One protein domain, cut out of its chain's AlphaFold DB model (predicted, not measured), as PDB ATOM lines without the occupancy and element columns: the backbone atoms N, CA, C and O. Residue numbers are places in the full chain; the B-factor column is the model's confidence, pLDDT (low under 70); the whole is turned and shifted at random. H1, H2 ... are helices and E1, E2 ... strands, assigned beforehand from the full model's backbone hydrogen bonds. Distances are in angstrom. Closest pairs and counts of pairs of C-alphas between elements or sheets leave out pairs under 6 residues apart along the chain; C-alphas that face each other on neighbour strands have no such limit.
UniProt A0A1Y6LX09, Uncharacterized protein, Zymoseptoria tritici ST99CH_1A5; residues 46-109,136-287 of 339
ATOM      1  N   LEU A  46      42.960 -36.296 -26.302       93.81
ATOM      2  CA  LEU A  46      42.261 -35.188 -25.648       93.81
ATOM      3  C   LEU A  46      41.854 -34.144 -26.696       93.81
ATOM      4  O   LEU A  46      42.708 -33.648 -27.419       93.81
ATOM      5  N   LEU A  47      40.584 -33.722 -26.730       94.56
ATOM      6  CA  LEU A  47      40.075 -32.759 -27.726       94.56
ATOM      7  C   LEU A  47      40.880 -31.453 -27.812       94.56
ATOM      8  O   LEU A  47      40.923 -30.815 -28.860       94.56
ATOM      9  N   ARG A  48      41.474 -31.024 -26.692       92.81
ATOM     10  CA  ARG A  48      42.287 -29.801 -26.606       92.81
ATOM     11  C   ARG A  48      43.662 -29.940 -27.248       92.81
ATOM     12  O   ARG A  48      44.236 -28.922 -27.603       92.81
ATOM     13  N   SER A  49      44.183 -31.162 -27.337       93.38
ATOM     14  CA  SER A  49      45.506 -31.456 -27.889       93.38
ATOM     15  C   SER A  49      45.446 -31.952 -29.331       93.38
ATOM     16  O   SER A  49      46.472 -32.348 -29.865       93.38
ATOM     17  N   LEU A  50      44.257 -32.006 -29.935       94.06
ATOM     18  CA  LEU A  50      44.105 -32.374 -31.336       94.06
ATOM     19  C   LEU A  50      44.494 -31.197 -32.227       94.06
ATOM     20  O   LEU A  50      43.962 -30.093 -32.059       94.06
ATOM     21  N   ASP A  51      45.356 -31.464 -33.203       94.50
ATOM     22  CA  ASP A  51      45.666 -30.509 -34.259       94.50
ATOM     23  C   ASP A  51      44.413 -30.170 -35.054       94.50
ATOM     24  O   ASP A  51      43.559 -31.023 -35.303       94.50
ATOM     25  N   ARG A  52      44.300 -28.905 -35.456       94.69
ATOM     26  CA  ARG A  52      43.164 -28.437 -36.248       94.69
ATOM     27  C   ARG A  52      43.219 -29.092 -37.618       94.69
ATOM     28  O   ARG A  52      44.176 -28.908 -38.360       94.69
ATOM     29  N   THR A  53      42.165 -29.815 -37.958       95.50
ATOM     30  CA  THR A  53      41.999 -30.407 -39.286       95.50
ATOM     31  C   THR A  53      40.555 -30.264 -39.745       95.50
ATOM     32  O   THR A  53      39.639 -30.106 -38.930       95.50
ATOM     33  N   ASP A  54      40.329 -30.313 -41.052       93.00
ATOM     34  CA  ASP A  54      38.981 -30.183 -41.623       93.00
ATOM     35  C   ASP A  54      38.173 -31.478 -41.513       93.00
ATOM     36  O   ASP A  54      36.944 -31.460 -41.568       93.00
ATOM     37  N   ARG A  55      38.877 -32.601 -41.344       94.00
ATOM     38  CA  ARG A  55      38.337 -33.959 -41.379       94.00
ATOM     39  C   ARG A  55      38.976 -34.827 -40.293       94.00
ATOM     40  O   ARG A  55      39.682 -35.793 -40.589       94.00
ATOM     41  N   HIS A  56      38.781 -34.467 -39.024       95.81
ATOM     42  CA  HIS A  56      39.295 -35.283 -37.923       95.81
ATOM     43  C   HIS A  56      38.335 -36.415 -37.574       95.81
ATOM     44  O   HIS A  56      38.756 -37.564 -37.398       95.81
ATOM     45  N   PHE A  57      37.054 -36.081 -37.425       96.69
ATOM     46  CA  PHE A  57      36.024 -36.992 -36.937       96.69
ATOM     47  C   PHE A  57      35.331 -37.754 -38.056       96.69
ATOM     48  O   PHE A  57      34.879 -38.868 -37.832       96.69
ATOM     49  N   TRP A  58      35.287 -37.195 -39.261       96.19
ATOM     50  CA  TRP A  58      34.705 -37.845 -40.425       96.19
ATOM     51  C   TRP A  58      35.656 -38.877 -41.043       96.19
ATOM     52  O   TRP A  58      36.612 -38.540 -41.748       96.19
ATOM     53  N   LYS A  59      35.379 -40.163 -40.806       95.81
ATOM     54  CA  LYS A  59      36.152 -41.285 -41.365       95.81
ATOM     55  C   LYS A  59      35.534 -41.829 -42.653       95.81
ATOM     56  O   LYS A  59      34.363 -41.613 -42.927       95.81
ATOM     57  N   ALA A  60      36.351 -42.508 -43.461       93.12
ATOM     58  CA  ALA A  60      35.914 -43.096 -44.730       93.12
ATOM     59  C   ALA A  60      35.100 -44.388 -44.546       93.12
ATOM     60  O   ALA A  60      34.239 -44.685 -45.363       93.12
ATOM     61  N   THR A  61      35.374 -45.151 -43.484       94.94
ATOM     62  CA  THR A  61      34.668 -46.398 -43.166       94.94
ATOM     63  C   THR A  61      33.839 -46.234 -41.898       94.94
ATOM     64  O   THR A  61      34.208 -45.474 -40.998       94.94
ATOM     65  N   ILE A  62      32.735 -46.980 -41.800       93.94
ATOM     66  CA  ILE A  62      31.881 -46.989 -40.604       93.94
ATOM     67  C   ILE A  62      32.635 -47.563 -39.409       93.94
ATOM     68  O   ILE A  62      32.611 -46.972 -38.333       93.94
ATOM     69  N   GLU A  63      33.390 -48.642 -39.607       94.12
ATOM     70  CA  GLU A  63      34.271 -49.177 -38.571       94.12
ATOM     71  C   GLU A  63      35.247 -48.104 -38.063       94.12
ATOM     72  O   GLU A  63      35.392 -47.913 -36.856       94.12
ATOM     73  N   GLY A  64      35.863 -47.326 -38.959       93.94
ATOM     74  CA  GLY A  64      36.706 -46.187 -38.591       93.94
ATOM     75  C   GLY A  64      35.939 -45.125 -37.797       93.94
ATOM     76  O   GLY A  64      36.429 -44.619 -36.786       93.94
ATOM     77  N   GLN A  65      34.714 -44.813 -38.222       94.69
ATOM     78  CA  GLN A  65      33.852 -43.831 -37.567       94.69
ATOM     79  C   GLN A  65      33.469 -44.256 -36.144       94.69
ATOM     80  O   GLN A  65      33.498 -43.447 -35.216       94.69
ATOM     81  N   LEU A  66      33.123 -45.531 -35.958       93.31
ATOM     82  CA  LEU A  66      32.670 -46.076 -34.680       93.31
ATOM     83  C   LEU A  66      33.813 -46.519 -33.774       93.31
ATOM     84  O   LEU A  66      33.633 -46.542 -32.557       93.31
ATOM     85  N   SER A  67      34.990 -46.826 -34.312       93.69
ATOM     86  CA  SER A  67      36.186 -47.126 -33.517       93.69
ATOM     87  C   SER A  67      36.825 -45.871 -32.929       93.69
ATOM     88  O   SER A  67      37.517 -45.977 -31.917       93.69
ATOM     89  N   GLN A  68      36.529 -44.684 -33.472       94.06
ATOM     90  CA  GLN A  68      37.088 -43.431 -32.980       94.06
ATOM     91  C   GLN A  68      36.801 -43.212 -31.487       94.06
ATOM     92  O   GLN A  68      35.706 -43.477 -30.965       94.06
ATOM     93  N   GLN A  69      37.827 -42.726 -30.789       94.94
ATOM     94  CA  GLN A  69      37.786 -42.394 -29.372       94.94
ATOM     95  C   GLN A  69      38.377 -41.006 -29.161       94.94
ATOM     96  O   GLN A  69      39.462 -40.693 -29.646       94.94
ATOM     97  N   ALA A  70      37.668 -40.188 -28.395       94.81
ATOM     98  CA  ALA A  70      38.127 -38.878 -27.970       94.81
ATOM     99  C   ALA A  70      37.772 -38.680 -26.497       94.81
ATOM    100  O   ALA A  70      36.811 -39.264 -25.991       94.81
ATOM    101  N   THR A  71      38.550 -37.855 -25.806       95.44
ATOM    102  CA  THR A  71      38.307 -37.472 -24.414       95.44
ATOM    103  C   THR A  71      38.240 -35.956 -24.268       95.44
ATOM    104  O   THR A  71      38.906 -35.225 -24.997       95.44
ATOM    105  N   ASP A  72      37.468 -35.471 -23.298       94.00
ATOM    106  CA  ASP A  72      37.520 -34.083 -22.816       94.00
ATOM    107  C   ASP A  72      37.671 -34.071 -21.289       94.00
ATOM    108  O   ASP A  72      37.526 -35.097 -20.622       94.00
ATOM    109  N   HIS A  73      37.973 -32.912 -20.715       87.50
ATOM    110  CA  HIS A  73      37.964 -32.741 -19.266       87.50
ATOM    111  C   HIS A  73      36.545 -32.499 -18.746       87.50
ATOM    112  O   HIS A  73      35.843 -31.590 -19.188       87.50
ATOM    113  N   SER A  74      36.154 -33.285 -17.746       80.00
ATOM    114  CA  SER A  74      34.990 -33.029 -16.900       80.00
ATOM    115  C   SER A  74      35.236 -31.833 -15.963       80.00
ATOM    116  O   SER A  74      36.367 -31.366 -15.812       80.00
ATOM    117  N   ARG A  75      34.184 -31.357 -15.277       67.25
ATOM    118  CA  ARG A  75      34.231 -30.227 -14.322       67.25
ATOM    119  C   ARG A  75      35.294 -30.394 -13.224       67.25
ATOM    120  O   ARG A  75      35.815 -29.400 -12.744       67.25
ATOM    121  N   ARG A  76      35.632 -31.634 -12.850       73.81
ATOM    122  CA  ARG A  76      36.655 -31.968 -11.837       73.81
ATOM    123  C   ARG A  76      38.026 -32.304 -12.444       73.81
ATOM    124  O   ARG A  76      38.766 -33.102 -11.883       73.81
ATOM    125  N   SER A  77      38.324 -31.803 -13.644       72.88
ATOM    126  CA  SER A  77      39.555 -32.086 -14.406       72.88
ATOM    127  C   SER A  77      39.793 -33.563 -14.766       72.88
ATOM    128  O   SER A  77      40.784 -33.883 -15.421       72.88
ATOM    129  N   GLN A  78      38.874 -34.470 -14.427       83.69
ATOM    130  CA  GLN A  78      38.933 -35.875 -14.823       83.69
ATOM    131  C   GLN A  78      38.702 -36.025 -16.328       83.69
ATOM    132  O   GLN A  78      37.833 -35.362 -16.896       83.69
ATOM    133  N   LYS A  79      39.468 -36.907 -16.976       89.56
ATOM    134  CA  LYS A  79      39.261 -37.243 -18.389       89.56
ATOM    135  C   LYS A  79      37.954 -38.023 -18.533       89.56
ATOM    136  O   LYS A  79      37.765 -39.043 -17.876       89.56
ATOM    137  N   ARG A  80      37.069 -37.554 -19.405       90.75
ATOM    138  CA  ARG A  80      35.823 -38.215 -19.790       90.75
ATOM    139  C   ARG A  80      35.928 -38.627 -21.253       90.75
ATOM    140  O   ARG A  80      36.210 -37.782 -22.097       90.75
ATOM    141  N   ALA A  81      35.640 -39.888 -21.555       93.19
ATOM    142  CA  ALA A  81      35.448 -40.334 -22.931       93.19
ATOM    143  C   ALA A  81      34.152 -39.750 -23.514       93.19
ATOM    144  O   ALA A  81      33.108 -39.742 -22.852       93.19
ATOM    145  N   LEU A  82      34.226 -39.254 -24.746       94.69
ATOM    146  CA  LEU A  82      33.052 -38.846 -25.507       94.69
ATOM    147  C   LEU A  82      32.239 -40.087 -25.889       94.69
ATOM    148  O   LEU A  82      32.802 -41.142 -26.197       94.69
ATOM    149  N   SER A  83      30.915 -39.965 -25.879       94.69
ATOM    150  CA  SER A  83      30.034 -41.027 -26.359       94.69
ATOM    151  C   SER A  83      30.102 -41.153 -27.885       94.69
ATOM    152  O   SER A  83      30.536 -40.245 -28.598       94.69
ATOM    153  N   LYS A  84      29.623 -42.279 -28.421       95.31
ATOM    154  CA  LYS A  84      29.620 -42.498 -29.875       95.31
ATOM    155  C   LYS A  84      28.726 -41.508 -30.620       95.31
ATOM    156  O   LYS A  84      29.128 -41.030 -31.670       95.31
ATOM    157  N   HIS A  85      27.573 -41.132 -30.064       96.75
ATOM    158  CA  HIS A  85      26.714 -40.122 -30.691       96.75
ATOM    159  C   HIS A  85      27.329 -38.715 -30.650       96.75
ATOM    160  O   HIS A  85      27.132 -37.951 -31.589       96.75
ATOM    161  N   GLU A  86      28.114 -38.382 -29.614       97.56
ATOM    162  CA  GLU A  86      28.879 -37.126 -29.547       97.56
ATOM    163  C   GLU A  86      29.924 -37.077 -30.671       97.56
ATOM    164  O   GLU A  86      29.975 -36.106 -31.419       97.56
ATOM    165  N   ILE A  87      30.702 -38.151 -30.850       97.19
ATOM    166  CA  ILE A  87      31.707 -38.262 -31.922       97.19
ATOM    167  C   ILE A  87      31.051 -38.194 -33.308       97.19
ATOM    168  O   ILE A  87      31.486 -37.405 -34.147       97.19
ATOM    169  N   SER A  88      29.978 -38.957 -33.539       98.00
ATOM    170  CA  SER A  88      29.251 -38.932 -34.813       98.00
ATOM    171  C   SER A  88      28.644 -37.562 -35.108       98.00
ATOM    172  O   SER A  88      28.630 -37.148 -36.259       98.00
ATOM    173  N   THR A  89      28.211 -36.810 -34.090       98.44
ATOM    174  CA  THR A  89      27.734 -35.427 -34.270       98.44
ATOM    175  C   THR A  89      28.846 -34.510 -34.786       98.44
ATOM    176  O   THR A  89      28.609 -33.704 -35.683       98.44
ATOM    177  N   LEU A  90      30.072 -34.634 -34.264       98.19
ATOM    178  CA  LEU A  90      31.215 -33.855 -34.762       98.19
ATOM    179  C   LEU A  90      31.542 -34.208 -36.209       98.19
ATOM    180  O   LEU A  90      31.767 -33.312 -37.017       98.19
ATOM    181  N   ALA A  91      31.520 -35.498 -36.533       98.25
ATOM    182  CA  ALA A  91      31.758 -35.984 -37.881       98.25
ATOM    183  C   ALA A  91      30.680 -35.488 -38.864       98.25
ATOM    184  O   ALA A  91      31.007 -34.964 -39.926       98.25
ATOM    185  N   LEU A  92      29.400 -35.560 -38.480       98.50
ATOM    186  CA  LEU A  92      28.282 -35.032 -39.268       98.50
ATOM    187  C   LEU A  92      28.398 -33.519 -39.476       98.50
ATOM    188  O   LEU A  92      28.105 -33.042 -40.565       98.50
ATOM    189  N   ASN A  93      28.880 -32.767 -38.483       98.31
ATOM    190  CA  ASN A  93      29.131 -31.333 -38.638       98.31
ATOM    191  C   ASN A  93      30.322 -31.018 -39.558       98.31
ATOM    192  O   ASN A  93      30.286 -30.007 -40.253       98.31
ATOM    193  N   GLU A  94      31.355 -31.864 -39.616       98.00
ATOM    194  CA  GLU A  94      32.430 -31.728 -40.615       98.00
ATOM    195  C   GLU A  94      31.892 -31.935 -42.044       98.00
ATOM    196  O   GLU A  94      32.229 -31.162 -42.948       98.00
ATOM    197  N   VAL A  95      30.999 -32.916 -42.240       98.06
ATOM    198  CA  VAL A  95      30.286 -33.129 -43.515       98.06
ATOM    199  C   VAL A  95      29.364 -31.945 -43.824       98.06
ATOM    200  O   VAL A  95      29.416 -31.399 -44.927       98.06
ATOM    201  N   ALA A  96      28.573 -31.495 -42.849       97.75
ATOM    202  CA  ALA A  96      27.649 -30.369 -42.970       97.75
ATOM    203  C   ALA A  96      28.359 -29.066 -43.354       97.75
ATOM    204  O   ALA A  96      27.925 -28.372 -44.273       97.75
ATOM    205  N   ALA A  97      29.501 -28.767 -42.724       97.12
ATOM    206  CA  ALA A  97      30.320 -27.604 -43.048       97.12
ATOM    207  C   ALA A  97      30.847 -27.664 -44.491       97.12
ATOM    208  O   ALA A  97      30.782 -26.663 -45.209       97.12
ATOM    209  N   LYS A  98      31.281 -28.847 -44.957       97.00
ATOM    210  CA  LYS A  98      31.720 -29.058 -46.348       97.00
ATOM    211  C   LYS A  98      30.569 -28.884 -47.341       97.00
ATOM    212  O   LYS A  98      30.758 -28.304 -48.409       97.00
ATOM    213  N   ARG A  99      29.381 -29.386 -46.998       97.31
ATOM    214  CA  ARG A  99      28.153 -29.290 -47.807       97.31
ATOM    215  C   ARG A  99      27.438 -27.940 -47.662       97.31
ATOM    216  O   ARG A  99      26.499 -27.673 -48.404       97.31
ATOM    217  N   ARG A 100      27.892 -27.098 -46.729       97.12
ATOM    218  CA  ARG A 100      27.324 -25.798 -46.348       97.12
ATOM    219  C   ARG A 100      25.847 -25.842 -45.945       97.12
ATOM    220  O   ARG A 100      25.133 -24.850 -46.102       97.12
ATOM    221  N   ARG A 101      25.382 -26.963 -45.390       96.69
ATOM    222  CA  ARG A 101      23.984 -27.138 -44.974       96.69
ATOM    223  C   ARG A 101      23.866 -28.015 -43.732       96.69
ATOM    224  O   ARG A 101      24.609 -28.974 -43.577       96.69
ATOM    225  N   GLY A 102      22.908 -27.684 -42.876       96.50
ATOM    226  CA  GLY A 102      22.563 -28.421 -41.671       96.50
ATOM    227  C   GLY A 102      23.475 -28.145 -40.475       96.50
ATOM    228  O   GLY A 102      24.651 -27.852 -40.632       96.50
ATOM    229  N   MET A 103      22.952 -28.273 -39.262       97.25
ATOM    230  CA  MET A 103      23.738 -28.281 -38.029       97.25
ATOM    231  C   MET A 103      23.233 -29.405 -37.139       97.25
ATOM    232  O   MET A 103      22.036 -29.509 -36.869       97.25
ATOM    233  N   PHE A 104      24.156 -30.233 -36.669       98.19
ATOM    234  CA  PHE A 104      23.878 -31.319 -35.745       98.19
ATOM    235  C   PHE A 104      24.291 -30.900 -34.341       98.19
ATOM    236  O   PHE A 104      25.411 -30.433 -34.114       98.19
ATOM    237  N   LEU A 105      23.388 -31.084 -33.386       98.00
ATOM    238  CA  LEU A 105      23.647 -30.817 -31.981       98.00
ATOM    239  C   LEU A 105      23.468 -32.103 -31.184       98.00
ATOM    240  O   LEU A 105      22.454 -32.786 -31.319       98.00
ATOM    241  N   TYR A 106      24.431 -32.431 -30.333       97.69
ATOM    242  CA  TYR A 106      24.311 -33.564 -29.428       97.69
ATOM    243  C   TYR A 106      23.683 -33.117 -28.110       97.69
ATOM    244  O   TYR A 106      23.886 -31.992 -27.643       97.69
ATOM    245  N   LEU A 107      22.979 -34.044 -27.471       95.81
ATOM    246  CA  LEU A 107      22.604 -33.936 -26.070       95.81
ATOM    247  C   LEU A 107      23.444 -34.906 -25.225       95.81
ATOM    248  O   LEU A 107      23.823 -35.974 -25.715       95.81
ATOM    249  N   PRO A 108      23.748 -34.587 -23.952       92.19
ATOM    250  CA  PRO A 108      24.423 -35.525 -23.054       92.19
ATOM    251  C   PRO A 108      23.720 -36.888 -23.014       92.19
ATOM    252  O   PRO A 108      22.492 -36.933 -22.952       92.19
ATOM    253  N   SER A 109      24.484 -37.990 -23.017       89.00
ATOM    254  CA  SER A 109      23.920 -39.348 -22.892       89.00
ATOM    255  C   SER A 109      22.987 -39.452 -21.685       89.00
ATOM    256  O   SER A 109      23.267 -38.858 -20.647       89.00
ATOM    257  N   PRO A 136      16.236 -36.760 -27.107       95.12
ATOM    258  CA  PRO A 136      16.977 -37.426 -28.170       95.12
ATOM    259  C   PRO A 136      18.480 -37.458 -27.888       95.12
ATOM    260  O   PRO A 136      18.982 -36.807 -26.975       95.12
ATOM    261  N   SER A 137      19.217 -38.223 -28.692       96.62
ATOM    262  CA  SER A 137      20.684 -38.250 -28.631       96.62
ATOM    263  C   SER A 137      21.294 -37.116 -29.450       96.62
ATOM    264  O   SER A 137      22.259 -36.485 -29.018       96.62
ATOM    265  N   ILE A 138      20.728 -36.876 -30.634       97.88
ATOM    266  CA  ILE A 138      21.152 -35.853 -31.590       97.88
ATOM    267  C   ILE A 138      19.895 -35.109 -32.054       97.88
ATOM    268  O   ILE A 138      18.829 -35.709 -32.195       97.88
ATOM    269  N   VAL A 139      20.008 -33.809 -32.294       97.50
ATOM    270  CA  VAL A 139      19.009 -33.024 -33.024       97.50
ATOM    271  C   VAL A 139      19.657 -32.396 -34.247       97.50
ATOM    272  O   VAL A 139      20.824 -32.005 -34.211       97.50
ATOM    273  N   PHE A 140      18.899 -32.304 -35.330       97.94
ATOM    274  CA  PHE A 140      19.318 -31.662 -36.566       97.94
ATOM    275  C   PHE A 140      18.489 -30.402 -36.819       97.94
ATOM    276  O   PHE A 140      17.266 -30.433 -36.685       97.94
ATOM    277  N   ALA A 141      19.156 -29.319 -37.209       96.31
ATOM    278  CA  ALA A 141      18.544 -28.087 -37.689       96.31
ATOM    279  C   ALA A 141      18.959 -27.845 -39.146       96.31
ATOM    280  O   ALA A 141      20.154 -27.839 -39.448       96.31
ATOM    281  N   ASP A 142      18.000 -27.612 -40.044       95.31
ATOM    282  CA  ASP A 142      18.294 -27.300 -41.449       95.31
ATOM    283  C   ASP A 142      18.697 -25.826 -41.605       95.31
ATOM    284  O   ASP A 142      17.878 -24.957 -41.897       95.31
ATOM    285  N   CYS A 143      19.967 -25.520 -41.341       92.94
ATOM    286  CA  CYS A 143      20.526 -24.179 -41.502       92.94
ATOM    287  C   CYS A 143      21.498 -24.101 -42.685       92.94
ATOM    288  O   CYS A 143      22.167 -25.073 -43.025       92.94
ATOM    289  N   VAL A 144      21.648 -22.920 -43.280       94.50
ATOM    290  CA  VAL A 144      22.619 -22.690 -44.362       94.50
ATOM    291  C   VAL A 144      23.886 -22.059 -43.794       94.50
ATOM    292  O   VAL A 144      23.824 -21.083 -43.046       94.50
ATOM    293  N   TRP A 145      25.046 -22.597 -44.167       93.56
ATOM    294  CA  TRP A 145      26.333 -22.038 -43.766       93.56
ATOM    295  C   TRP A 145      26.754 -20.962 -44.760       93.56
ATOM    296  O   TRP A 145      26.897 -21.224 -45.955       93.56
ATOM    297  N   ASN A 146      27.003 -19.751 -44.268       94.44
ATOM    298  CA  ASN A 146      27.684 -18.739 -45.068       94.44
ATOM    299  C   ASN A 146      29.209 -18.985 -45.059       94.44
ATOM    300  O   ASN A 146      29.732 -19.726 -44.223       94.44
ATOM    301  N   GLY A 147      29.935 -18.350 -45.986       94.31
ATOM    302  CA  GLY A 147      31.384 -18.542 -46.113       94.31
ATOM    303  C   GLY A 147      32.173 -18.190 -44.845       94.31
ATOM    304  O   GLY A 147      33.134 -18.884 -44.518       94.31
ATOM    305  N   ALA A 148      31.734 -17.172 -44.096       95.56
ATOM    306  CA  ALA A 148      32.369 -16.768 -42.844       95.56
ATOM    307  C   ALA A 148      32.193 -17.832 -41.747       95.56
ATOM    308  O   ALA A 148      33.171 -18.209 -41.111       95.56
ATOM    309  N   SER A 149      30.987 -18.378 -41.575       93.19
ATOM    310  CA  SER A 149      30.687 -19.443 -40.612       93.19
ATOM    311  C   SER A 149      31.428 -20.738 -40.940       93.19
ATOM    312  O   SER A 149      31.938 -21.400 -40.036       93.19
ATOM    313  N   THR A 150      31.526 -21.101 -42.225       95.06
ATOM    314  CA  THR A 150      32.325 -22.255 -42.662       95.06
ATOM    315  C   THR A 150      33.807 -22.048 -42.343       95.06
ATOM    316  O   THR A 150      34.438 -22.930 -41.764       95.06
ATOM    317  N   SER A 151      34.361 -20.872 -42.660       95.69
ATOM    318  CA  SER A 151      35.755 -20.537 -42.343       95.69
ATOM    319  C   SER A 151      36.016 -20.546 -40.834       95.69
ATOM    320  O   SER A 151      36.979 -21.163 -40.383       95.69
ATOM    321  N   ASP A 152      35.149 -19.912 -40.040       94.81
ATOM    322  CA  ASP A 152      35.244 -19.904 -38.577       94.81
ATOM    323  C   ASP A 152      35.213 -21.334 -38.022       94.81
ATOM    324  O   ASP A 152      36.044 -21.707 -37.194       94.81
ATOM    325  N   PHE A 153      34.316 -22.194 -38.509       95.38
ATOM    326  CA  PHE A 153      34.263 -23.591 -38.080       95.38
ATOM    327  C   PHE A 153      35.593 -24.319 -38.272       95.38
ATOM    328  O   PHE A 153      36.079 -24.938 -37.321       95.38
ATOM    329  N   TYR A 154      36.223 -24.194 -39.441       95.62
ATOM    330  CA  TYR A 154      37.510 -24.839 -39.702       95.62
ATOM    331  C   TYR A 154      38.667 -24.215 -38.908       95.62
ATOM    332  O   TYR A 154      39.540 -24.935 -38.422       95.62
ATOM    333  N   GLN A 155      38.631 -22.907 -38.645       96.31
ATOM    334  CA  GLN A 155      39.625 -22.234 -37.802       96.31
ATOM    335  C   GLN A 155      39.517 -22.604 -36.315       96.31
ATOM    336  O   GLN A 155      40.510 -22.525 -35.585       96.31
ATOM    337  N   ASN A 156      38.340 -23.026 -35.851       96.12
ATOM    338  CA  ASN A 156      38.126 -23.436 -34.468       96.12
ATOM    339  C   ASN A 156      38.840 -24.753 -34.125       96.12
ATOM    340  O   ASN A 156      38.928 -25.676 -34.935       96.12
ATOM    341  N   SER A 157      39.301 -24.867 -32.875       96.88
ATOM    342  CA  SER A 157      39.811 -26.134 -32.340       96.88
ATOM    343  C   SER A 157      38.709 -27.193 -32.265       96.88
ATOM    344  O   SER A 157      37.529 -26.866 -32.117       96.88
ATOM    345  N   HIS A 158      39.083 -28.474 -32.272       96.88
ATOM    346  CA  HIS A 158      38.118 -29.570 -32.141       96.88
ATOM    347  C   HIS A 158      37.286 -29.476 -30.854       96.88
ATOM    348  O   HIS A 158      36.085 -29.735 -30.880       96.88
ATOM    349  N   ARG A 159      37.872 -29.000 -29.745       95.62
ATOM    350  CA  ARG A 159      37.102 -28.706 -28.528       95.62
ATOM    351  C   ARG A 159      36.099 -27.565 -28.717       95.62
ATOM    352  O   ARG A 159      34.987 -27.664 -28.208       95.62
ATOM    353  N   ALA A 160      36.468 -26.482 -29.397       95.94
ATOM    354  CA  ALA A 160      35.537 -25.384 -29.651       95.94
ATOM    355  C   ALA A 160      34.366 -25.844 -30.537       95.94
ATOM    356  O   ALA A 160      33.216 -25.547 -30.221       95.94
ATOM    357  N   ARG A 161      34.641 -26.654 -31.571       96.62
ATOM    358  CA  ARG A 161      33.604 -27.303 -32.395       96.62
ATOM    359  C   ARG A 161      32.700 -28.209 -31.553       96.62
ATOM    360  O   ARG A 161      31.485 -28.145 -31.693       96.62
ATOM    361  N   PHE A 162      33.275 -28.983 -30.632       96.81
ATOM    362  CA  PHE A 162      32.517 -29.800 -29.682       96.81
ATOM    363  C   PHE A 162      31.596 -28.971 -28.788       96.81
ATOM    364  O   PHE A 162      30.415 -29.276 -28.692       96.81
ATOM    365  N   LEU A 163      32.076 -27.871 -28.210       95.25
ATOM    366  CA  LEU A 163      31.221 -26.996 -27.402       95.25
ATOM    367  C   LEU A 163      30.097 -26.349 -28.227       95.25
ATOM    368  O   LEU A 163      28.971 -26.284 -27.743       95.25
ATOM    369  N   LYS A 164      30.379 -25.928 -29.469       95.50
ATOM    370  CA  LYS A 164      29.374 -25.383 -30.403       95.50
ATOM    371  C   LYS A 164      28.324 -26.421 -30.820       95.50
ATOM    372  O   LYS A 164      27.182 -26.058 -31.067       95.50
ATOM    373  N   ALA A 165      28.699 -27.698 -30.882       97.00
ATOM    374  CA  ALA A 165      27.795 -28.800 -31.200       97.00
ATOM    375  C   ALA A 165      26.951 -29.268 -30.000       97.00
ATOM    376  O   ALA A 165      26.146 -30.183 -30.143       97.00
ATOM    377  N   ASN A 166      27.116 -28.688 -28.811       96.25
ATOM    378  CA  ASN A 166      26.314 -29.051 -27.650       96.25
ATOM    379  C   ASN A 166      24.972 -28.316 -27.686       96.25
ATOM    380  O   ASN A 166      24.932 -27.087 -27.601       96.25
ATOM    381  N   ALA A 167      23.865 -29.057 -27.724       95.06
ATOM    382  CA  ALA A 167      22.532 -28.464 -27.760       95.06
ATOM    383  C   ALA A 167      22.241 -27.550 -26.555       95.06
ATOM    384  O   ALA A 167      21.505 -26.576 -26.687       95.06
ATOM    385  N   MET A 168      22.870 -27.814 -25.403       90.56
ATOM    386  CA  MET A 168      22.748 -27.003 -24.185       90.56
ATOM    387  C   MET A 168      23.311 -25.583 -24.331       90.56
ATOM    388  O   MET A 168      22.943 -24.701 -23.560       90.56
ATOM    389  N   PHE A 169      24.238 -25.380 -25.270       90.31
ATOM    390  CA  PHE A 169      24.902 -24.099 -25.532       90.31
ATOM    391  C   PHE A 169      24.518 -23.520 -26.898       90.31
ATOM    392  O   PHE A 169      25.152 -22.577 -27.368       90.31
ATOM    393  N   SER A 170      23.502 -24.095 -27.545       85.31
ATOM    394  CA  SER A 170      23.034 -23.647 -28.849       85.31
ATOM    395  C   SER A 170      22.518 -22.210 -28.782       85.31
ATOM    396  O   SER A 170      21.734 -21.857 -27.904       85.31
ATOM    397  N   THR A 171      22.934 -21.394 -29.747       87.12
ATOM    398  CA  THR A 171      22.457 -20.019 -29.950       87.12
ATOM    399  C   THR A 171      21.462 -19.918 -31.107       87.12
ATOM    400  O   THR A 171      21.204 -18.821 -31.603       87.12
ATOM    401  N   LEU A 172      20.922 -21.052 -31.571       91.12
ATOM    402  CA  LEU A 172      19.909 -21.062 -32.625       91.12
ATOM    403  C   LEU A 172      18.661 -20.261 -32.195       91.12
ATOM    404  O   LEU A 172      18.305 -20.275 -31.011       91.12
ATOM    405  N   PRO A 173      17.973 -19.585 -33.134       94.25
ATOM    406  CA  PRO A 173      16.701 -18.929 -32.851       94.25
ATOM    407  C   PRO A 173      15.694 -19.878 -32.185       94.25
ATOM    408  O   PRO A 173      15.594 -21.051 -32.537       94.25
ATOM    409  N   LYS A 174      14.903 -19.361 -31.237       93.81
ATOM    410  CA  LYS A 174      13.941 -20.163 -30.455       93.81
ATOM    411  C   LYS A 174      12.922 -20.918 -31.317       93.81
ATOM    412  O   LYS A 174      12.541 -22.032 -30.970       93.81
ATOM    413  N   SER A 175      12.527 -20.323 -32.441       94.38
ATOM    414  CA  SER A 175      11.575 -20.880 -33.406       94.38
ATOM    415  C   SER A 175      12.205 -21.831 -34.427       94.38
ATOM    416  O   SER A 175      11.495 -22.336 -35.293       94.38
ATOM    417  N   THR A 176      13.519 -22.078 -34.378       94.38
ATOM    418  CA  THR A 176      14.172 -22.970 -35.341       94.38
ATOM    419  C   THR A 176      13.616 -24.396 -35.208       94.38
ATOM    420  O   THR A 176      13.638 -24.946 -34.100       94.38
ATOM    421  N   PRO A 177      13.137 -25.007 -36.310       95.19
ATOM    422  CA  PRO A 177      12.642 -26.376 -36.299       95.19
ATOM    423  C   PRO A 177      13.789 -27.365 -36.085       95.19
ATOM    424  O   PRO A 177      14.862 -27.234 -36.682       95.19
ATOM    425  N   LEU A 178      13.547 -28.370 -35.246       95.94
ATOM    426  CA  LEU A 178      14.492 -29.427 -34.914       95.94
ATOM    427  C   LEU A 178      13.914 -30.801 -35.246       95.94
ATOM    428  O   LEU A 178      12.751 -31.104 -34.968       95.94
ATOM    429  N   PHE A 179      14.776 -31.659 -35.782       96.75
ATOM    430  CA  PHE A 179      14.472 -33.051 -36.092       96.75
ATOM    431  C   PHE A 179      15.260 -33.949 -35.148       96.75
ATOM    432  O   PHE A 179      16.494 -33.926 -35.131       96.75
ATOM    433  N   ALA A 180      14.545 -34.701 -34.320       97.19
ATOM    434  CA  ALA A 180      15.137 -35.551 -33.304       97.19
ATOM    435  C   ALA A 180      15.664 -36.860 -33.897       97.19
ATOM    436  O   ALA A 180      15.020 -37.494 -34.736       97.19
ATOM    437  N   ILE A 181      16.822 -37.282 -33.394       97.94
ATOM    438  CA  ILE A 181      17.484 -38.521 -33.774       97.94
ATOM    439  C   ILE A 181      17.825 -39.311 -32.504       97.94
ATOM    440  O   ILE A 181      18.565 -38.850 -31.624       97.94
ATOM    441  N   GLN A 182      17.298 -40.530 -32.412       97.19
ATOM    442  CA  GLN A 182      17.687 -41.515 -31.404       97.19
ATOM    443  C   GLN A 182      18.840 -42.356 -31.956       97.19
ATOM    444  O   GLN A 182      18.657 -43.153 -32.875       97.19
ATOM    445  N   TYR A 183      20.041 -42.149 -31.410       97.56
ATOM    446  CA  TYR A 183      21.268 -42.775 -31.900       97.56
ATOM    447  C   TYR A 183      21.641 -43.980 -31.032       97.56
ATOM    448  O   TYR A 183      22.075 -43.839 -29.885       97.56
ATOM    449  N   VAL A 184      21.494 -45.175 -31.592       96.88
ATOM    450  CA  VAL A 184      21.652 -46.458 -30.906       96.88
ATOM    451  C   VAL A 184      22.919 -47.138 -31.414       96.88
ATOM    452  O   VAL A 184      22.978 -47.569 -32.557       96.88
ATOM    453  N   HIS A 185      23.945 -47.264 -30.572       94.81
ATOM    454  CA  HIS A 185      25.231 -47.868 -30.967       94.81
ATOM    455  C   HIS A 185      25.580 -49.151 -30.209       94.81
ATOM    456  O   HIS A 185      26.651 -49.718 -30.409       94.81
ATOM    457  N   HIS A 186      24.703 -49.602 -29.310       93.75
ATOM    458  CA  HIS A 186      24.881 -50.839 -28.560       93.75
ATOM    459  C   HIS A 186      23.507 -51.458 -28.241       93.75
ATOM    460  O   HIS A 186      22.565 -50.706 -27.973       93.75
ATOM    461  N   PRO A 187      23.368 -52.799 -28.211       91.44
ATOM    462  CA  PRO A 187      22.089 -53.494 -27.989       91.44
ATOM    463  C   PRO A 187      21.425 -53.243 -26.625       91.44
ATOM    464  O   PRO A 187      20.254 -53.570 -26.440       91.44
ATOM    465  N   ASP A 188      22.160 -52.681 -25.667       89.31
ATOM    466  CA  ASP A 188      21.648 -52.354 -24.328       89.31
ATOM    467  C   ASP A 188      21.197 -50.890 -24.184       89.31
ATOM    468  O   ASP A 188      20.835 -50.454 -23.089       89.31
ATOM    469  N   PHE A 189      21.205 -50.116 -25.275       90.88
ATOM    470  CA  PHE A 189      20.662 -48.760 -25.262       90.88
ATOM    471  C   PHE A 189      19.164 -48.756 -24.941       90.88
ATOM    472  O   PHE A 189      18.461 -49.766 -24.986       90.88
ATOM    473  N   GLN A 190      18.660 -47.585 -24.574       90.75
ATOM    474  CA  GLN A 190      17.232 -47.385 -24.380       90.75
ATOM    475  C   GLN A 190      16.670 -46.681 -25.608       90.75
ATOM    476  O   GLN A 190      17.071 -45.557 -25.905       90.75
ATOM    477  N   LEU A 191      15.758 -47.360 -26.300       93.38
ATOM    478  CA  LEU A 191      14.984 -46.816 -27.406       93.38
ATOM    479  C   LEU A 191      13.566 -46.516 -26.918       93.38
ATOM    480  O   LEU A 191      12.973 -47.328 -26.200       93.38
ATOM    481  N   PHE A 192      13.022 -45.365 -27.304       94.00
ATOM    482  CA  PHE A 192      11.693 -44.937 -26.882       94.00
ATOM    483  C   PHE A 192      10.807 -44.583 -28.070       94.00
ATOM    484  O   PHE A 192      11.252 -44.021 -29.066       94.00
ATOM    485  N   MET A 193       9.519 -44.865 -27.924       93.88
ATOM    486  CA  MET A 193       8.471 -44.301 -28.753       93.88
ATOM    487  C   MET A 193       8.259 -42.836 -28.355       93.88
ATOM    488  O   MET A 193       8.158 -42.515 -27.164       93.88
ATOM    489  N   THR A 194       8.193 -41.955 -29.348       92.75
ATOM    490  CA  THR A 194       8.020 -40.507 -29.170       92.75
ATOM    491  C   THR A 194       6.678 -40.050 -29.747       92.75
ATOM    492  O   THR A 194       6.169 -40.708 -30.649       92.75
ATOM    493  N   PRO A 195       6.074 -38.954 -29.239       91.50
ATOM    494  CA  PRO A 195       4.810 -38.443 -29.777       91.50
ATOM    495  C   PRO A 195       4.919 -37.976 -31.233       91.50
ATOM    496  O   PRO A 195       4.091 -38.357 -32.052       91.50
ATOM    497  N   GLN A 196       5.941 -37.179 -31.567       92.19
ATOM    498  CA  GLN A 196       6.302 -36.931 -32.963       92.19
ATOM    499  C   GLN A 196       7.236 -38.021 -33.469       92.19
ATOM    500  O   GLN A 196       8.000 -38.607 -32.697       92.19
ATOM    501  N   ASP A 197       7.204 -38.267 -34.776       92.12
ATOM    502  CA  ASP A 197       8.111 -39.227 -35.380       92.12
ATOM    503  C   ASP A 197       9.555 -38.715 -35.313       92.12
ATOM    504  O   ASP A 197       9.855 -37.588 -35.710       92.12
ATOM    505  N   SER A 198      10.451 -39.540 -34.774       94.94
ATOM    506  CA  SER A 198      11.885 -39.267 -34.718       94.94
ATOM    507  C   SER A 198      12.654 -40.313 -35.515       94.94
ATOM    508  O   SER A 198      12.237 -41.471 -35.626       94.94
ATOM    509  N   LEU A 199      13.781 -39.898 -36.093       96.81
ATOM    510  CA  LEU A 199      14.666 -40.815 -36.797       96.81
ATOM    511  C   LEU A 199      15.370 -41.707 -35.773       96.81
ATOM    512  O   LEU A 199      15.904 -41.228 -34.771       96.81
ATOM    513  N   VAL A 200      15.412 -43.003 -36.039       97.50
ATOM    514  CA  VAL A 200      16.184 -43.965 -35.258       97.50
ATOM    515  C   VAL A 200      17.350 -44.420 -36.117       97.50
ATOM    516  O   VAL A 200      17.149 -44.897 -37.231       97.50
ATOM    517  N   VAL A 201      18.565 -44.255 -35.595       98.06
ATOM    518  CA  VAL A 201      19.805 -44.657 -36.268       98.06
ATOM    519  C   VAL A 201      20.470 -45.745 -35.440       98.06
ATOM    520  O   VAL A 201      20.927 -45.485 -34.325       98.06
ATOM    521  N   PHE A 202      20.548 -46.951 -35.992       97.81
ATOM    522  CA  PHE A 202      21.323 -48.055 -35.442       97.81
ATOM    523  C   PHE A 202      22.713 -48.051 -36.070       97.81
ATOM    524  O   PHE A 202      22.873 -48.347 -37.250       97.81
ATOM    525  N   ALA A 203      23.717 -47.698 -35.279       97.12
ATOM    526  CA  ALA A 203      25.108 -47.679 -35.698       97.12
ATOM    527  C   ALA A 203      25.782 -49.012 -35.344       97.12
ATOM    528  O   ALA A 203      26.145 -49.240 -34.183       97.12
ATOM    529  N   THR A 204      25.931 -49.887 -36.337       95.94
ATOM    530  CA  THR A 204      26.671 -51.153 -36.226       95.94
ATOM    531  C   THR A 204      28.052 -51.006 -36.864       95.94
ATOM    532  O   THR A 204      28.319 -50.014 -37.536       95.94
ATOM    533  N   SER A 205      28.958 -51.967 -36.651       91.50
ATOM    534  CA  SER A 205      30.307 -51.931 -37.246       91.50
ATOM    535  C   SER A 205      30.295 -51.817 -38.773       91.50
ATOM    536  O   SER A 205      31.217 -51.234 -39.342       91.50
ATOM    537  N   ASP A 206      29.239 -52.332 -39.404       91.25
ATOM    538  CA  ASP A 206      29.200 -52.577 -40.843       91.25
ATOM    539  C   ASP A 206      28.333 -51.552 -41.584       91.25
ATOM    540  O   ASP A 206      28.612 -51.226 -42.737       91.25
ATOM    541  N   ALA A 207      27.275 -51.049 -40.937       96.25
ATOM    542  CA  ALA A 207      26.287 -50.159 -41.543       96.25
ATOM    543  C   ALA A 207      25.630 -49.220 -40.518       96.25
ATOM    544  O   ALA A 207      25.575 -49.494 -39.316       96.25
ATOM    545  N   PHE A 208      25.054 -48.129 -41.018       97.69
ATOM    546  CA  PHE A 208      23.983 -47.430 -40.319       97.69
ATOM    547  C   PHE A 208      22.648 -47.974 -40.822       97.69
ATOM    548  O   PHE A 208      22.360 -47.880 -42.011       97.69
ATOM    549  N   PHE A 209      21.824 -48.517 -39.931       97.69
ATOM    550  CA  PHE A 209      20.445 -48.867 -40.266       97.69
ATOM    551  C   PHE A 209      19.511 -47.775 -39.768       97.69
ATOM    552  O   PHE A 209      19.600 -47.363 -38.608       97.69
ATOM    553  N   VAL A 210      18.619 -47.303 -40.632       97.31
ATOM    554  CA  VAL A 210      17.724 -46.190 -40.320       97.31
ATOM    555  C   VAL A 210      16.259 -46.596 -40.416       97.31
ATOM    556  O   VAL A 210      15.842 -47.395 -41.253       97.31
ATOM    557  N   THR A 211      15.466 -46.052 -39.501       96.25
ATOM    558  CA  THR A 211      14.008 -46.192 -39.464       96.25
ATOM    559  C   THR A 211      13.417 -45.035 -38.668       96.25
ATOM    560  O   THR A 211      14.128 -44.101 -38.298       96.25
ATOM    561  N   THR A 212      12.121 -45.071 -38.387       95.00
ATOM    562  CA  THR A 212      11.481 -44.100 -37.505       95.00
ATOM    563  C   THR A 212      10.853 -44.767 -36.300       95.00
ATOM    564  O   THR A 212      10.579 -45.969 -36.299       95.00
ATOM    565  N   THR A 213      10.605 -43.977 -35.259       93.69
ATOM    566  CA  THR A 213       9.935 -44.450 -34.046       93.69
ATOM    567  C   THR A 213       8.581 -45.091 -34.308       93.69
ATOM    568  O   THR A 213       8.280 -46.117 -33.701       93.69
ATOM    569  N   HIS A 214       7.780 -44.539 -35.221       91.88
ATOM    570  CA  HIS A 214       6.474 -45.111 -35.541       91.88
ATOM    571  C   HIS A 214       6.582 -46.362 -36.415       91.88
ATOM    572  O   HIS A 214       5.795 -47.287 -36.239       91.88
ATOM    573  N   SER A 215       7.567 -46.435 -37.316       92.25
ATOM    574  CA  SER A 215       7.773 -47.618 -38.162       92.25
ATOM    575  C   SER A 215       8.327 -48.820 -37.395       92.25
ATOM    576  O   SER A 215       7.991 -49.958 -37.727       92.25
ATOM    577  N   ILE A 216       9.160 -48.596 -36.373       90.44
ATOM    578  CA  ILE A 216       9.761 -49.684 -35.590       90.44
ATOM    579  C   ILE A 216       8.859 -50.193 -34.461       90.44
ATOM    580  O   ILE A 216       8.889 -51.382 -34.149       90.44
ATOM    581  N   ALA A 217       8.016 -49.333 -33.880       86.19
ATOM    582  CA  ALA A 217       7.128 -49.689 -32.773       86.19
ATOM    583  C   ALA A 217       6.230 -50.925 -33.008       86.19
ATOM    584  O   ALA A 217       6.135 -51.736 -32.091       86.19
ATOM    585  N   PRO A 218       5.578 -51.128 -34.174       84.88
ATOM    586  CA  PRO A 218       4.769 -52.328 -34.408       84.88
ATOM    587  C   PRO A 218       5.610 -53.587 -34.660       84.88
ATOM    588  O   PRO A 218       5.099 -54.692 -34.509       84.88
ATOM    589  N   LYS A 219       6.880 -53.433 -35.059       84.06
ATOM    590  CA  LYS A 219       7.785 -54.550 -35.373       84.06
ATOM    591  C   LYS A 219       8.510 -55.077 -34.135       84.06
ATOM    592  O   LYS A 219       8.912 -56.234 -34.111       84.06
ATOM    593  N   GLN A 220       8.715 -54.224 -33.134       82.06
ATOM    594  CA  GLN A 220       9.484 -54.547 -31.937       82.06
ATOM    595  C   GLN A 220       8.587 -54.703 -30.711       82.06
ATOM    596  O   GLN A 220       7.589 -54.002 -30.541       82.06
ATOM    597  N   GLY A 221       8.968 -55.623 -29.826       82.88
ATOM    598  CA  GLY A 221       8.317 -55.794 -28.536       82.88
ATOM    599  C   GLY A 221       8.477 -54.572 -27.625       82.88
ATOM    600  O   GLY A 221       9.197 -53.612 -27.913       82.88
ATOM    601  N   ARG A 222       7.807 -54.615 -26.471       85.06
ATOM    602  CA  ARG A 222       8.001 -53.638 -25.390       85.06
ATOM    603  C   ARG A 222       8.817 -54.255 -24.267       85.06
ATOM    604  O   ARG A 222       8.535 -55.368 -23.824       85.06
ATOM    605  N   ILE A 223       9.772 -53.493 -23.746       83.06
ATOM    606  CA  ILE A 223      10.544 -53.909 -22.575       83.06
ATOM    607  C   ILE A 223       9.740 -53.592 -21.311       83.06
ATOM    608  O   ILE A 223       9.289 -52.467 -21.106       83.06
ATOM    609  N   ARG A 224       9.595 -54.582 -20.425       79.94
ATOM    610  CA  ARG A 224       8.971 -54.383 -19.112       79.94
ATOM    611  C   ARG A 224       9.972 -53.749 -18.137       79.94
ATOM    612  O   ARG A 224      11.092 -54.231 -17.996       79.94
ATOM    613  N   GLY A 225       9.539 -52.703 -17.431       81.19
ATOM    614  CA  GLY A 225      10.307 -52.035 -16.373       81.19
ATOM    615  C   GLY A 225      11.234 -50.900 -16.837       81.19
ATOM    616  O   GLY A 225      11.475 -50.690 -18.027       81.19
ATOM    617  N   GLY A 226      11.765 -50.160 -15.861       81.69
ATOM    618  CA  GLY A 226      12.572 -48.955 -16.078       81.69
ATOM    619  C   GLY A 226      11.738 -47.676 -16.192       81.69
ATOM    620  O   GLY A 226      10.555 -47.661 -15.862       81.69
ATOM    621  N   VAL A 227      12.377 -46.591 -16.635       78.88
ATOM    622  CA  VAL A 227      11.720 -45.296 -16.872       78.88
ATOM    623  C   VAL A 227      10.769 -45.427 -18.062       78.88
ATOM    624  O   VAL A 227      11.172 -45.913 -19.115       78.88
ATOM    625  N   GLU A 228       9.516 -45.000 -17.887       86.81
ATOM    626  CA  GLU A 228       8.462 -45.019 -18.916       86.81
ATOM    627  C   GLU A 228       8.347 -46.358 -19.685       86.81
ATOM    628  O   GLU A 228       8.460 -46.390 -20.914       86.81
ATOM    629  N   PRO A 229       8.068 -47.481 -18.996       85.31
ATOM    630  CA  PRO A 229       8.114 -48.818 -19.598       85.31
ATOM    631  C   PRO A 229       7.143 -48.970 -20.778       85.31
ATOM    632  O   PRO A 229       7.440 -49.649 -21.753       85.31
ATOM    633  N   ASN A 230       6.007 -48.268 -20.741       89.12
ATOM    634  CA  ASN A 230       5.002 -48.300 -21.808       89.12
ATOM    635  C   ASN A 230       5.474 -47.663 -23.123       89.12
ATOM    636  O   ASN A 230       4.871 -47.917 -24.163       89.12
ATOM    637  N   LYS A 231       6.521 -46.833 -23.073       91.31
ATOM    638  CA  LYS A 231       7.110 -46.168 -24.239       91.31
ATOM    639  C   LYS A 231       8.414 -46.823 -24.681       91.31
ATOM    640  O   LYS A 231       8.928 -46.470 -25.734       91.31
ATOM    641  N   ARG A 232       8.980 -47.737 -23.892       92.25
ATOM    642  CA  ARG A 232      10.277 -48.341 -24.186       92.25
ATOM    643  C   ARG A 232      10.132 -49.443 -25.233       92.25
ATOM    644  O   ARG A 232       9.386 -50.402 -25.038       92.25
ATOM    645  N   LEU A 233      10.883 -49.304 -26.316       92.12
ATOM    646  CA  LEU A 233      10.913 -50.251 -27.421       92.12
ATOM    647  C   LEU A 233      12.063 -51.240 -27.233       92.12
ATOM    648  O   LEU A 233      13.131 -50.893 -26.716       92.12
ATOM    649  N   GLU A 234      11.829 -52.483 -27.636       91.38
ATOM    650  CA  GLU A 234      12.885 -53.473 -27.764       91.38
ATOM    651  C   GLU A 234      13.822 -53.101 -28.918       91.38
ATOM    652  O   GLU A 234      13.400 -52.594 -29.958       91.38
ATOM    653  N   ILE A 235      15.123 -53.297 -28.701       92.19
ATOM    654  CA  ILE A 235      16.137 -53.067 -29.726       92.19
ATOM    655  C   ILE A 235      16.337 -54.380 -30.491       92.19
ATOM    656  O   ILE A 235      16.576 -55.401 -29.839       92.19
ATOM    657  N   PRO A 236      16.339 -54.368 -31.836       91.69
ATOM    658  CA  PRO A 236      16.627 -55.550 -32.646       91.69
ATOM    659  C   PRO A 236      18.091 -55.983 -32.472       91.69
ATOM    660  O   PRO A 236      18.987 -55.579 -33.209       91.69
ATOM    661  N   ARG A 237      18.359 -56.814 -31.458       91.38
ATOM    662  CA  ARG A 237      19.720 -57.241 -31.074       91.38
ATOM    663  C   ARG A 237      20.464 -57.971 -32.194       91.38
ATOM    664  O   ARG A 237      21.695 -57.951 -32.200       91.38
ATOM    665  N   LEU A 238      19.728 -58.598 -33.114       90.88
ATOM    666  CA  LEU A 238      20.283 -59.297 -34.275       90.88
ATOM    667  C   LEU A 238      21.084 -58.365 -35.193       90.88
ATOM    668  O   LEU A 238      22.071 -58.821 -35.761       90.88
ATOM    669  N   LEU A 239      20.793 -57.054 -35.216       92.19
ATOM    670  CA  LEU A 239      21.538 -56.088 -36.037       92.19
ATOM    671  C   LEU A 239      23.049 -56.081 -35.768       92.19
ATOM    672  O   LEU A 239      23.828 -55.862 -36.688       92.19
ATOM    673  N   TRP A 240      23.483 -56.329 -34.527       92.88
ATOM    674  CA  TRP A 240      24.910 -56.358 -34.166       92.88
ATOM    675  C   TRP A 240      25.563 -57.735 -34.346       92.88
ATOM    676  O   TRP A 240      26.755 -57.869 -34.078       92.88
ATOM    677  N   ARG A 241      24.801 -58.769 -34.720       90.00
ATOM    678  CA  ARG A 241      25.312 -60.137 -34.913       90.00
ATOM    679  C   ARG A 241      25.250 -60.573 -36.369       90.00
ATOM    680  O   ARG A 241      26.231 -61.089 -36.885       90.00
ATOM    681  N   GLU A 242      24.089 -60.389 -36.981       88.50
ATOM    682  CA  GLU A 242      23.729 -60.932 -38.294       88.50
ATOM    683  C   GLU A 242      23.342 -59.820 -39.283       88.50
ATOM    684  O   GLU A 242      23.147 -60.087 -40.465       88.50
ATOM    685  N   GLY A 243      23.257 -58.567 -38.819       88.31
ATOM    686  CA  GLY A 243      22.716 -57.458 -39.599       88.31
ATOM    687  C   GLY A 243      21.187 -57.472 -39.631       88.31
ATOM    688  O   GLY A 243      20.537 -58.071 -38.771       88.31
ATOM    689  N   ASP A 244      20.605 -56.759 -40.593       87.94
ATOM    690  CA  ASP A 244      19.159 -56.759 -40.821       87.94
ATOM    691  C   ASP A 244      18.760 -57.930 -41.727       87.94
ATOM    692  O   ASP A 244      18.738 -57.813 -42.951       87.94
ATOM    693  N   THR A 245      18.467 -59.076 -41.114       81.00
ATOM    694  CA  THR A 245      18.086 -60.310 -41.820       81.00
ATOM    695  C   THR A 245      16.768 -60.183 -42.570       81.00
ATOM    696  O   THR A 245      16.564 -60.859 -43.577       81.00
ATOM    697  N   ASP A 246      15.878 -59.312 -42.096       81.38
ATOM    698  CA  ASP A 246      14.525 -59.189 -42.627       81.38
ATOM    699  C   ASP A 246      14.429 -58.129 -43.739       81.38
ATOM    700  O   ASP A 246      13.368 -57.976 -44.345       81.38
ATOM    701  N   GLY A 247      15.504 -57.364 -43.988       81.75
ATOM    702  CA  GLY A 247      15.530 -56.264 -44.963       81.75
ATOM    703  C   GLY A 247      14.516 -55.155 -44.653       81.75
ATOM    704  O   GLY A 247      13.982 -54.508 -45.552       81.75
ATOM    705  N   ASN A 248      14.189 -54.988 -43.375       85.69
ATOM    706  CA  ASN A 248      13.129 -54.122 -42.880       85.69
ATOM    707  C   ASN A 248      13.579 -52.682 -42.613       85.69
ATOM    708  O   ASN A 248      12.727 -51.818 -42.362       85.69
ATOM    709  N   LEU A 249      14.888 -52.454 -42.581       93.44
ATOM    710  CA  LEU A 249      15.547 -51.197 -42.283       93.44
ATOM    711  C   LEU A 249      16.354 -50.752 -43.499       93.44
ATOM    712  O   LEU A 249      16.985 -51.547 -44.192       93.44
ATOM    713  N   GLU A 250      16.368 -49.447 -43.737       96.00
ATOM    714  CA  GLU A 250      17.213 -48.889 -44.783       96.00
ATOM    715  C   GLU A 250      18.672 -48.921 -44.321       96.00
ATOM    716  O   GLU A 250      18.998 -48.462 -43.224       96.00
ATOM    717  N   GLN A 251      19.541 -49.490 -45.153       96.75
ATOM    718  CA  GLN A 251      20.962 -49.650 -44.871       96.75
ATOM    719  C   GLN A 251      21.770 -48.550 -45.565       96.75
ATOM    720  O   GLN A 251      21.726 -48.423 -46.787       96.75
ATOM    721  N   LEU A 252      22.567 -47.818 -44.791       97.38
ATOM    722  CA  LEU A 252      23.479 -46.775 -45.256       97.38
ATOM    723  C   LEU A 252      24.921 -47.189 -44.944       97.38
ATOM    724  O   LEU A 252      25.237 -47.613 -43.829       97.38
ATOM    725  N   ARG A 253      25.806 -47.081 -45.934       96.12
ATOM    726  CA  ARG A 253      27.175 -47.628 -45.906       96.12
ATOM    727  C   ARG A 253      28.247 -46.599 -45.562       96.12
ATOM    728  O   ARG A 253      29.421 -46.946 -45.435       96.12
ATOM    729  N   SER A 254      27.866 -45.337 -45.397       96.94
ATOM    730  CA  SER A 254      28.790 -44.255 -45.073       96.94
ATOM    731  C   SER A 254      28.137 -43.185 -44.200       96.94
ATOM    732  O   SER A 254      26.912 -43.103 -44.077       96.94
ATOM    733  N   LEU A 255      28.969 -42.356 -43.568       97.12
ATOM    734  CA  LEU A 255      28.488 -41.207 -42.803       97.12
ATOM    735  C   LEU A 255      27.871 -40.149 -43.733       97.12
ATOM    736  O   LEU A 255      26.915 -39.474 -43.360       97.12
ATOM    737  N   GLU A 256      28.410 -40.018 -44.941       98.00
ATOM    738  CA  GLU A 256      27.894 -39.155 -45.996       98.00
ATOM    739  C   GLU A 256      26.488 -39.577 -46.423       98.00
ATOM    740  O   GLU A 256      25.608 -38.723 -46.473       98.00
ATOM    741  N   GLU A 257      26.246 -40.875 -46.637       98.19
ATOM    742  CA  GLU A 257      24.899 -41.397 -46.912       98.19
ATOM    743  C   GLU A 257      23.935 -41.115 -45.756       98.19
ATOM    744  O   GLU A 257      22.799 -40.711 -45.991       98.19
ATOM    745  N   LEU A 258      24.385 -41.252 -44.502       98.25
ATOM    746  CA  LEU A 258      23.581 -40.876 -43.334       98.25
ATOM    747  C   LEU A 258      23.240 -39.380 -43.326       98.25
ATOM    748  O   LEU A 258      22.094 -39.006 -43.071       98.25
ATOM    749  N   TYR A 259      24.211 -38.519 -43.622       98.44
ATOM    750  CA  TYR A 259      23.988 -37.082 -43.751       98.44
ATOM    751  C   TYR A 259      22.996 -36.763 -44.886       98.44
ATOM    752  O   TYR A 259      22.050 -35.996 -44.683       98.44
ATOM    753  N   ASP A 260      23.174 -37.365 -46.062       98.06
ATOM    754  CA  ASP A 260      22.318 -37.149 -47.232       98.06
ATOM    755  C   ASP A 260      20.886 -37.666 -46.961       98.06
ATOM    756  O   ASP A 260      19.900 -37.000 -47.292       98.06
ATOM    757  N   HIS A 261      20.737 -38.784 -46.242       97.31
ATOM    758  CA  HIS A 261      19.441 -39.292 -45.780       97.31
ATOM    759  C   HIS A 261      18.754 -38.318 -44.801       97.31
ATOM    760  O   HIS A 261      17.580 -37.984 -44.962       97.31
ATOM    761  N   ILE A 262      19.473 -37.792 -43.802       97.25
ATOM    762  CA  ILE A 262      18.900 -36.844 -42.828       97.25
ATOM    763  C   ILE A 262      18.493 -35.529 -43.510       97.25
ATOM    764  O   ILE A 262      17.399 -35.005 -43.278       97.25
ATOM    765  N   THR A 263      19.348 -34.989 -44.377       96.19
ATOM    766  CA  THR A 263      19.086 -33.718 -45.071       96.19
ATOM    767  C   THR A 263      17.990 -33.830 -46.134       96.19
ATOM    768  O   THR A 263      17.180 -32.912 -46.287       96.19
ATOM    769  N   SER A 264      17.891 -34.957 -46.842       94.25
ATOM    770  CA  SER A 264      16.797 -35.193 -47.794       94.25
ATOM    771  C   SER A 264      15.446 -35.299 -47.082       94.25
ATOM    772  O   SER A 264      14.499 -34.614 -47.476       94.25
ATOM    773  N   ARG A 265      15.360 -36.043 -45.968       90.19
ATOM    774  CA  ARG A 265      14.131 -36.133 -45.158       90.19
ATOM    775  C   ARG A 265      13.674 -34.787 -44.615       90.19
ATOM    776  O   ARG A 265      12.481 -34.515 -44.566       90.19
ATOM    777  N   THR A 266      14.603 -33.927 -44.234       85.44
ATOM    778  CA  THR A 266      14.277 -32.595 -43.702       85.44
ATOM    779  C   THR A 266      13.975 -31.581 -44.798       85.44
ATOM    780  O   THR A 266      13.157 -30.689 -44.602       85.44
ATOM    781  N   THR A 267      14.495 -31.780 -46.009       85.25
ATOM    782  CA  THR A 267      14.024 -31.037 -47.187       85.25
ATOM    783  C   THR A 267      12.551 -31.346 -47.487       85.25
ATOM    784  O   THR A 267      11.806 -30.448 -47.875       85.25
ATOM    785  N   LEU A 268      12.084 -32.577 -47.234       79.62
ATOM    786  CA  LEU A 268      10.650 -32.895 -47.304       79.62
ATOM    787  C   LEU A 268       9.837 -32.110 -46.262       79.62
ATOM    788  O   LEU A 268       8.705 -31.730 -46.549       79.62
ATOM    789  N   ALA A 269      10.415 -31.816 -45.095       74.44
ATOM    790  CA  ALA A 269       9.774 -30.972 -44.089       74.44
ATOM    791  C   ALA A 269       9.601 -29.529 -44.568       74.44
ATOM    792  O   ALA A 269       8.520 -28.965 -44.437       74.44
ATOM    793  N   ALA A 270      10.625 -28.956 -45.211       74.06
ATOM    794  CA  ALA A 270      10.523 -27.635 -45.834       74.06
ATOM    795  C   ALA A 270       9.444 -27.582 -46.936       74.06
ATOM    796  O   ALA A 270       8.847 -26.536 -47.169       74.06
ATOM    797  N   ALA A 271       9.152 -28.719 -47.577       78.81
ATOM    798  CA  ALA A 271       8.050 -28.877 -48.525       78.81
ATOM    799  C   ALA A 271       6.685 -29.179 -47.861       78.81
ATOM    800  O   ALA A 271       5.738 -29.529 -48.565       78.81
ATOM    801  N   GLY A 272       6.582 -29.100 -46.528       79.38
ATOM    802  CA  GLY A 272       5.357 -29.364 -45.762       79.38
ATOM    803  C   GLY A 272       4.955 -30.841 -45.688       79.38
ATOM    804  O   GLY A 272       3.807 -31.150 -45.389       79.38
ATOM    805  N   ARG A 273       5.867 -31.769 -46.005       79.69
ATOM    806  CA  ARG A 273       5.587 -33.220 -46.041       79.69
ATOM    807  C   ARG A 273       6.065 -33.972 -44.801       79.69
ATOM    808  O   ARG A 273       5.813 -35.167 -44.683       79.69
ATOM    809  N   LEU A 274       6.796 -33.304 -43.916       85.62
ATOM    810  CA  LEU A 274       7.291 -33.872 -42.669       85.62
ATOM    811  C   LEU A 274       7.223 -32.801 -41.584       85.62
ATOM    812  O   LEU A 274       7.784 -31.722 -41.740       85.62
ATOM    813  N   GLU A 275       6.562 -33.112 -40.478       90.44
ATOM    814  CA  GLU A 275       6.503 -32.207 -39.335       90.44
ATOM    815  C   GLU A 275       7.834 -32.227 -38.564       90.44
ATOM    816  O   GLU A 275       8.424 -33.301 -38.380       90.44
ATOM    817  N   PRO A 276       8.335 -31.070 -38.095       93.25
ATOM    818  CA  PRO A 276       9.473 -31.043 -37.187       93.25
ATOM    819  C   PRO A 276       9.130 -31.773 -35.886       93.25
ATOM    820  O   PRO A 276       7.987 -31.762 -35.428       93.25
ATOM    821  N   THR A 277      10.128 -32.388 -35.248       93.25
ATOM    822  CA  THR A 277       9.892 -33.046 -33.957       93.25
ATOM    823  C   THR A 277       9.554 -32.003 -32.896       93.25
ATOM    824  O   THR A 277       8.619 -32.187 -32.132       93.25
ATOM    825  N   PHE A 278      10.292 -30.896 -32.839       94.00
ATOM    826  CA  PHE A 278       9.985 -29.778 -31.946       94.00
ATOM    827  C   PHE A 278      10.774 -28.525 -32.344       94.00
ATOM    828  O   PHE A 278      11.632 -28.578 -33.221       94.00
ATOM    829  N   ALA A 279      10.505 -27.392 -31.693       92.94
ATOM    830  CA  ALA A 279      11.303 -26.173 -31.828       92.94
ATOM    831  C   ALA A 279      12.429 -26.109 -30.775       92.94
ATOM    832  O   ALA A 279      12.399 -26.817 -29.762       92.94
ATOM    833  N   VAL A 280      13.419 -25.231 -30.982       92.00
ATOM    834  CA  VAL A 280      14.522 -25.000 -30.022       92.00
ATOM    835  C   VAL A 280      14.005 -24.637 -28.628       92.00
ATOM    836  O   VAL A 280      14.549 -25.117 -27.633       92.00
ATOM    837  N   GLU A 281      12.944 -23.838 -28.518       91.81
ATOM    838  CA  GLU A 281      12.361 -23.496 -27.214       91.81
ATOM    839  C   GLU A 281      11.857 -24.722 -26.440       91.81
ATOM    840  O   GLU A 281      12.128 -24.844 -25.245       91.81
ATOM    841  N   THR A 282      11.227 -25.681 -27.121       91.81
ATOM    842  CA  THR A 282      10.753 -26.932 -26.516       91.81
ATOM    843  C   THR A 282      11.921 -27.804 -26.061       91.81
ATOM    844  O   THR A 282      11.845 -28.473 -25.036       91.81
ATOM    845  N   LEU A 283      13.058 -27.772 -26.764       90.69
ATOM    846  CA  LEU A 283      14.238 -28.524 -26.337       90.69
ATOM    847  C   LEU A 283      14.704 -28.102 -24.935       90.69
ATOM    848  O   LEU A 283      15.107 -28.945 -24.133       90.69
ATOM    849  N   THR A 284      14.586 -26.811 -24.602       84.88
ATOM    850  CA  THR A 284      14.983 -26.285 -23.285       84.88
ATOM    851  C   THR A 284      14.131 -26.800 -22.125       84.88
ATOM    852  O   THR A 284      14.611 -26.785 -20.984       84.88
ATOM    853  N   THR A 285      12.910 -27.270 -22.411       88.12
ATOM    854  CA  THR A 285      12.000 -27.899 -21.441       88.12
ATOM    855  C   THR A 285      12.191 -29.413 -21.357       88.12
ATOM    856  O   THR A 285      11.835 -30.011 -20.348       88.12
ATOM    857  N   LEU A 286      12.765 -30.045 -22.390       88.69
ATOM    858  CA  LEU A 286      13.080 -31.483 -22.402       88.69
ATOM    859  C   LEU A 286      14.353 -31.830 -21.626       88.69
ATOM    860  O   LEU A 286      14.530 -32.969 -21.192       88.69
ATOM    861  N   ILE A 287      15.257 -30.865 -21.483       88.12
ATOM    862  CA  ILE A 287      16.488 -31.015 -20.714       88.12
ATOM    863  C   ILE A 287      16.133 -31.125 -19.226       88.12
ATOM    864  O   ILE A 287      15.563 -30.177 -18.677       88.12
TER     865      ILE A 287
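AT A GLANCE: This is residues 46 to 109 and 136 to 287 of the 339 residues of an uncharacterized protein of Zymoseptoria tritici ST99CH_1A5 (UniProt A0A1Y6LX09). A curled, strongly twisted sheet of six strands wraps round two long helices, H2 and H7, which cross each other on one of its faces. The small hairpin E1 and E2 lies away from that sheet, and H3 and the looped stretch 217 to 236 lie at opposite ends of the long axis. The 216 printed residues hold eight named helices and eight named strands, in the order H1 E1 E2 H2 E3 E4 H3 H4 E5 E6 E7 H5 H6 E8 H7 H8; the class is mixed. The large sheet, E3 E4 E5 E6 E7 E8, is mixed too. The whole is compact, with a radius of gyration of the C-alphas of 17.0 A and spans of 46 by 37 by 35 A.

HOW THE PARTS SIT: H1, residues 62 to 67, only just touches residues 84 to 88 of H2, residues 84 to 99, with 3 pairs of C-alphas within 8 A, the closest Leu 66 and Lys 84 at 6.7 A. Between them E1, 70 to 73, and E2, 79 to 81, form an antiparallel hairpin, with N 72 and O 80 2.9 A apart. E3, 101 to 106, is antiparallel to E4, 138 to 144, with N 103 to O 141 2.8 A. H3, 147 to 155, only just touches H2, with 3 such pairs, the closest Ala 97 and Thr 150 at 5.7 A. H4, 158 to 164, is close to H2 but not clearly touching, the closest C-alphas being Leu 90 and Phe 162 at 6.6 A. E5, 177 to 184, is antiparallel to E4, with N 140 to O 179 2.9 A, and parallel to E6, 199 to 203, with N 182 to O 199 2.8 A. E6 and E7, 208 to 212, form a hairpin, with N 202 to O 209 2.8 A. H5, 213 to 216, and H6, 237 to 240, only graze the large sheet. E8, 250 to 252, is antiparallel to E7, with N 208 to O 252 2.9 A. H7, 255 to 270, and H2 make two layers, helices on one face of a sheet; they touch, about perpendicular at 72 degrees, only just past steep, closest at C-alphas Leu 92 and Tyr 259, 6.5 A. H8, 280 to 286, only grazes the sheet. Every O i to N i+4 pair is within hydrogen-bond range in H1, H2, H3, H4 and H7; H8 has 2 of 3, and H5 and H6 are too short.

IN THESE COORDINATES: H1 begins at C-alpha 62 (31.881, -46.989, -40.604), and H8 ends at C-alpha 286 (13.080, -31.483, -22.402). H2 spans 22.3 A, E5 and H7 22.7 A each.

THE WHOLE: Residues 110 to 135 are not printed; C-alphas 109 and 136 are 8.9 A apart. The links H4 to E5, E5 to E6 and H5 to H6 are long. Residue 75 is under pLDDT 70.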